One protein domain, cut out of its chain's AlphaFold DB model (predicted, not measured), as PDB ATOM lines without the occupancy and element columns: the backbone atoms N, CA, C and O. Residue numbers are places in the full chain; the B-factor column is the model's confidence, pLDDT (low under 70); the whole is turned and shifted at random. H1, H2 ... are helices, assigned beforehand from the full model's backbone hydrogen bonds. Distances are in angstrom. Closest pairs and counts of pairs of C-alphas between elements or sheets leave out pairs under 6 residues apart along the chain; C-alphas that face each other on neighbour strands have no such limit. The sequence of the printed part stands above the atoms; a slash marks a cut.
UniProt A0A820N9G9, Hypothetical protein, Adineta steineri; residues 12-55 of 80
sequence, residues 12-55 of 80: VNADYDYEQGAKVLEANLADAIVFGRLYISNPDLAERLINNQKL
ATOM      1  N   VAL A  12     -15.966  23.566  14.966       96.44
ATOM      2  CA  VAL A  12     -17.385  23.929  15.021       96.44
ATOM      3  C   VAL A  12     -17.562  25.435  15.183       96.44
ATOM      4  O   VAL A  12     -16.841  26.092  15.934       96.44
ATOM      5  N   ASN A  13     -18.547  25.987  14.474       95.88
ATOM      6  CA  ASN A  13     -18.979  27.374  14.592       95.88
ATOM      7  C   ASN A  13     -20.500  27.406  14.824       95.88
ATOM      8  O   ASN A  13     -21.250  26.781  14.082       95.88
ATOM      9  N   ALA A  14     -20.962  28.127  15.849       92.81
ATOM     10  CA  ALA A  14     -22.395  28.254  16.149       92.81
ATOM     11  C   ALA A  14     -22.713  29.481  17.023       92.81
ATOM     12  O   ALA A  14     -23.537  29.405  17.924       92.81
ATOM     13  N   ASP A  15     -22.036  30.609  16.780       91.75
ATOM     14  CA  ASP A  15     -22.175  31.832  17.595       91.75
ATOM     15  C   ASP A  15     -21.876  31.650  19.088       91.75
ATOM     16  O   ASP A  15     -22.472  32.302  19.939       91.75
ATOM     17  N   TYR A  16     -20.940  30.754  19.387       93.31
ATOM     18  CA  TYR A  16     -20.493  30.505  20.745       93.31
ATOM     19  C   TYR A  16     -19.997  31.784  21.421       93.31
ATOM     20  O   TYR A  16     -19.234  32.559  20.833       93.31
ATOM     21  N   ASP A  17     -20.358  31.945  22.690       89.81
ATOM     22  CA  ASP A  17     -19.535  32.684  23.640       89.81
ATOM     23  C   ASP A  17     -18.415  31.788  24.211       89.81
ATOM     24  O   ASP A  17     -18.282  30.607  23.867       89.81
ATOM     25  N   TYR A  18     -17.570  32.359  25.073       88.56
ATOM     26  CA  TYR A  18     -16.458  31.628  25.683       88.56
ATOM     27  C   TYR A  18     -16.919  30.417  26.505       88.56
ATOM     28  O   TYR A  18     -16.356  29.334  26.364       88.56
ATOM     29  N   GLU A  19     -17.944  30.578  27.345       92.25
ATOM     30  CA  GLU A  19     -18.398  29.521  28.251       92.25
ATOM     31  C   GLU A  19     -19.043  28.365  27.487       92.25
ATOM     32  O   GLU A  19     -18.824  27.194  27.799       92.25
ATOM     33  N   GLN A  20     -19.843  28.680  26.471       94.56
ATOM     34  CA  GLN A  20     -20.459  27.681  25.609       94.56
ATOM     35  C   GLN A  20     -19.397  26.926  24.806       94.56
ATOM     36  O   GLN A  20     -19.452  25.698  24.724       94.56
ATOM     37  N   GLY A  21     -18.410  27.640  24.253       94.56
ATOM     38  CA  GLY A  21     -17.289  27.031  23.544       94.56
ATOM     39  C   GLY A  21     -16.470  26.101  24.441       94.56
ATOM     40  O   GLY A  21     -16.179  24.972  24.049       94.56
ATOM     41  N   ALA A  22     -16.170  26.530  25.671       94.12
ATOM     42  CA  ALA A  22     -15.463  25.714  26.656       94.12
ATOM     43  C   ALA A  22     -16.204  24.397  26.943       94.12
ATOM     44  O   ALA A  22     -15.602  23.331  26.852       94.12
ATOM     45  N   LYS A  23     -17.527  24.446  27.159       97.19
ATOM     46  CA  LYS A  23     -18.353  23.246  27.396       97.19
ATOM     47  C   LYS A  23     -18.315  22.247  26.236       97.19
ATOM     48  O   LYS A  23     -18.321  21.041  26.463       97.19
ATOM     49  N   VAL A  24     -18.274  22.726  24.989       97.00
ATOM     50  CA  VAL A  24     -18.173  21.864  23.796       97.00
ATOM     51  C   VAL A  24     -16.829  21.138  23.746       97.00
ATOM     52  O   VAL A  24     -16.790  19.942  23.446       97.00
ATOM     53  N   LEU A  25     -15.741  21.844  24.063       95.62
ATOM     54  CA  LEU A  25     -14.397  21.266  24.102       95.62
ATOM     55  C   LEU A  25     -14.247  20.280  25.270       95.62
ATOM     56  O   LEU A  25     -13.742  19.178  25.075       95.62
ATOM     57  N   GLU A  26     -14.750  20.625  26.458       97.38
ATOM     58  CA  GLU A  26     -14.771  19.742  27.635       97.38
ATOM     59  C   GLU A  26     -15.548  18.442  27.377       97.38
ATOM     60  O   GLU A  26     -15.165  17.375  27.854       97.38
ATOM     61  N   ALA A  27     -16.613  18.512  26.575       96.56
ATOM     62  CA  ALA A  27     -17.403  17.356  26.167       96.56
ATOM     63  C   ALA A  27     -16.761  16.524  25.035       96.56
ATOM     64  O   ALA A  27     -17.362  15.542  24.599       96.56
ATOM     65  N   ASN A  28     -15.563  16.888  24.552       93.56
ATOM     66  CA  ASN A  28     -14.894  16.280  23.391       93.56
ATOM     67  C   ASN A  28     -15.771  16.243  22.126       93.56
ATOM     68  O   ASN A  28     -15.673  15.324  21.315       93.56
ATOM     69  N   LEU A  29     -16.647  17.238  21.956       93.62
ATOM     70  CA  LEU A  29     -17.536  17.333  20.795       93.62
ATOM     71  C   LEU A  29     -16.888  18.078  19.618       93.62
ATOM     72  O   LEU A  29     -17.425  18.045  18.513       93.62
ATOM     73  N   ALA A  30     -15.756  18.751  19.847       95.00
ATOM     74  CA  ALA A  30     -14.925  19.375  18.824       95.00
ATOM     75  C   ALA A  30     -13.477  19.544  19.295       95.00
ATOM     76  O   ALA A  30     -13.201  19.561  20.493       95.00
ATOM     77  N   ASP A  31     -12.561  19.716  18.342       94.50
ATOM     78  CA  ASP A  31     -11.156  20.043  18.594       94.50
ATOM     79  C   ASP A  31     -10.915  21.555  18.727       94.50
ATOM     80  O   ASP A  31      -9.933  21.968  19.342       94.50
ATOM     81  N   ALA A  32     -11.768  22.389  18.123       95.88
ATOM     82  CA  ALA A  32     -11.684  23.844  18.238       95.88
ATOM     83  C   ALA A  32     -13.028  24.532  17.975       95.88
ATOM     84  O   ALA A  32     -13.887  24.022  17.248       95.88
ATOM     85  N   ILE A  33     -13.157  25.739  18.528       97.00
ATOM     86  CA  ILE A  33     -14.283  26.646  18.306       97.00
ATOM     87  C   ILE A  33     -13.862  27.742  17.330       97.00
ATOM     88  O   ILE A  33     -12.816  28.368  17.498       97.00
ATOM     89  N   VAL A  34     -14.694  27.990  16.320       97.00
ATOM     90  CA  VAL A  34     -14.476  29.037  15.318       97.00
ATOM     91  C   VAL A  34     -15.415  30.208  15.592       97.00
ATOM     92  O   VAL A  34     -16.640  30.056  15.595       97.00
ATOM     93  N   PHE A  35     -14.841  31.395  15.782       96.00
ATOM     94  CA  PHE A  35     -15.575  32.634  16.030       96.00
ATOM     95  C   PHE A  35     -15.568  33.525  14.784       96.00
ATOM     96  O   PHE A  35     -14.508  33.837  14.251       96.00
ATOM     97  N   GLY A  36     -16.754  33.951  14.337       95.25
ATOM     98  CA  GLY A  36     -16.912  34.888  13.218       95.25
ATOM     99  C   GLY A  36     -17.130  36.322  13.700       95.25
ATOM    100  O   GLY A  36     -16.201  37.120  13.755       95.25
ATOM    101  N   ARG A  37     -18.369  36.640  14.101       95.12
ATOM    102  CA  ARG A  37     -18.791  37.996  14.507       95.12
ATOM    103  C   ARG A  37     -17.937  38.608  15.613       95.12
ATOM    104  O   ARG A  37     -17.594  39.779  15.530       95.12
ATOM    105  N   LEU A  38     -17.555  37.816  16.615       95.38
ATOM    106  CA  LEU A  38     -16.683  38.304  17.681       95.38
ATOM    107  C   LEU A  38     -15.307  38.722  17.156       95.38
ATOM    108  O   LEU A  38     -14.754  39.686  17.667       95.38
ATOM    109  N   TYR A  39     -14.770  38.062  16.128       96.31
ATOM    110  CA  TYR A  39     -13.496  38.469  15.533       96.31
ATOM    111  C   TYR A  39     -13.615  39.745  14.692       96.31
ATOM    112  O   TYR A  39     -12.643  40.486  14.614       96.31
ATOM    113  N   ILE A  40     -14.793  40.040  14.123       96.94
ATOM    114  CA  ILE A  40     -15.032  41.304  13.402       96.94
ATOM    115  C   ILE A  40     -14.811  42.494  14.342       96.94
ATOM    116  O   ILE A  40     -14.047  43.392  14.016       96.94
ATOM    117  N   SER A  41     -15.427  42.489  15.526       97.06
ATOM    118  CA  SER A  41     -15.358  43.613  16.473       97.06
ATOM    119  C   SER A  41     -14.197  43.566  17.470       97.06
ATOM    120  O   SER A  41     -14.019  44.514  18.241       97.06
ATOM    121  N   ASN A  42     -13.439  42.467  17.508       97.31
ATOM    122  CA  ASN A  42     -12.314  42.258  18.421       97.31
ATOM    123  C   ASN A  42     -11.101  41.755  17.624       97.31
ATOM    124  O   ASN A  42     -10.898  40.539  17.537       97.31
ATOM    125  N   PRO A  43     -10.259  42.653  17.076       97.25
ATOM    126  CA  PRO A  43      -9.046  42.238  16.360       97.25
ATOM    127  C   PRO A  43      -8.086  41.410  17.239       97.25
ATOM    128  O   PRO A  43      -7.274  40.637  16.743       97.25
ATOM    129  N   ASP A  44      -8.221  41.532  18.558       97.50
ATOM    130  CA  ASP A  44      -7.453  40.877  19.611       97.50
ATOM    131  C   ASP A  44      -8.278  39.853  20.420       97.50
ATOM    132  O   ASP A  44      -7.967  39.585  21.584       97.50
ATOM    133  N   LEU A  45      -9.326  39.259  19.825       96.50
ATOM    134  CA  LEU A  45     -10.244  38.331  20.506       96.50
ATOM    135  C   LEU A  45      -9.518  37.252  21.321       96.50
ATOM    136  O   LEU A  45      -9.840  37.051  22.489       96.50
ATOM    137  N   ALA A  46      -8.525  36.577  20.735       94.38
ATOM    138  CA  ALA A  46      -7.784  35.516  21.418       94.38
ATOM    139  C   ALA A  46      -7.118  36.013  22.711       94.38
ATOM    140  O   ALA A  46      -7.225  35.370  23.754       94.38
ATOM    141  N   GLU A  47      -6.486  37.189  22.675       96.19
ATOM    142  CA  GLU A  47      -5.868  37.776  23.861       96.19
ATOM    143  C   GLU A  47      -6.912  38.175  24.904       96.19
ATOM    144  O   GLU A  47      -6.660  38.016  26.101       96.19
ATOM    145  N   ARG A  48      -8.084  38.661  24.472       96.31
ATOM    146  CA  ARG A  48      -9.181  38.973  25.392       96.31
ATOM    147  C   ARG A  48      -9.665  37.726  26.115       96.31
ATOM    148  O   ARG A  48      -9.800  37.765  27.331       96.31
ATOM    149  N   LEU A  49      -9.865  36.623  25.395       93.25
ATOM    150  CA  LEU A  49     -10.299  35.357  25.987       93.25
ATOM    151  C   LEU A  49      -9.257  34.802  26.969       93.25
ATOM    152  O   LEU A  49      -9.609  34.441  28.087       93.25
ATOM    153  N   ILE A  50      -7.970  34.798  26.595       92.25
ATOM    154  CA  ILE A  50      -6.873  34.312  27.454       92.25
ATOM    155  C   ILE A  50      -6.766  35.124  28.752       92.25
ATOM    156  O   ILE A  50      -6.537  34.561  29.818       92.25
ATOM    157  N   ASN A  51      -6.928  36.448  28.667       94.19
ATOM    158  CA  ASN A  51      -6.744  37.360  29.798       94.19
ATOM    159  C   ASN A  51      -8.063  37.776  30.466       94.19
ATOM    160  O   ASN A  51      -8.072  38.751  31.219       94.19
ATOM    161  N   ASN A  52      -9.169  37.084  30.168       92.06
ATOM    162  CA  ASN A  52     -10.511  37.388  30.670       92.06
ATOM    163  C   ASN A  52     -10.898  38.882  30.544       92.06
ATOM    164  O   ASN A  52     -11.414  39.503  31.475       92.06
ATOM    165  N   GLN A  53     -10.585  39.487  29.399       95.62
ATOM    166  CA  GLN A  53     -10.919  40.875  29.094       95.62
ATOM    167  C   GLN A  53     -12.324  40.978  28.508       95.62
ATOM    168  O   GLN A  53     -12.824  40.063  27.852       95.62
ATOM    169  N   LYS A  54     -12.950  42.145  28.683       94.44
ATOM    170  CA  LYS A  54     -14.278  42.425  28.130       94.44
ATOM    171  C   LYS A  54     -14.271  42.289  26.606       94.44
ATOM    172  O   LYS A  54     -13.411  42.864  25.943       94.44
ATOM    173  N   LEU A  55     -15.260  41.592  26.050       94.81
ATOM    174  CA  LEU A  55     -15.460  41.492  24.605       94.81
ATOM    175  C   LEU A  55     -16.254  42.691  24.078       94.81
ATOM    176  O   LEU A  55     -17.205  43.158  24.708       94.81
TER     177      LEU A  55
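AT A GLANCE: This is residues 12 to 55 of the 80 residues of the protein "Hypothetical protein" of Adineta steineri (UniProt A0A820N9G9). The chain winds between two ends of a longer axis, with helix H1 at one end and the short helices H2 and H3 at the other. Residues 27 to 36, with no named element, turn back after H1 and cross to H2, and after H3 residues 51 to 55 fold back. The printed part has 44 residues with three named helices, H1, H2 and H3 in chain order, and no named strand. The class is all helix, though under half of the residues, 20 of 44, are in named elements. The whole is compact, with a radius of gyration of the C-alphas of 10.4 A and spans of 27 by 19 by 13 A.

IN THESE COORDINATES: H1, the longest helix, holds residues 18 to 26 and is 12.2 A long from first to last C-alpha, beginning with C-alpha 18 at (-16.458, 31.628, 25.683). H3 holds residues 45 to 50, measures 8.7 A and ends with C-alpha 50 at (-6.873, 34.312, 27.454). H2 holds residues 37 to 41 and measures 6.9 A.

HOW THE PARTS SIT: H1 and H3 are close but not clearly touching, their closest C-alphas being those of Tyr 18 and Leu 49, 7.2 A apart. They run the same way at a steep tilt of 66 degrees. H2 and H3 are also close but not clearly touching, with the closest C-alphas, those of Tyr 39 and Leu 45, 5.9 A apart. H1 and H2 are apart. In H1, H2 and H3 every O i to N i+4 pair is within hydrogen-bond range.

THE WHOLE: The C-alphas farthest apart are those of Asn 28 and Ser 41, at 28.2 A. The printed part has no cut. The link from H2 to H3 is tight, with 3 residues, and that from H1 to H2 is short, with 10. The mean pLDDT of the printed part is 95.0, and no printed residue is under 70.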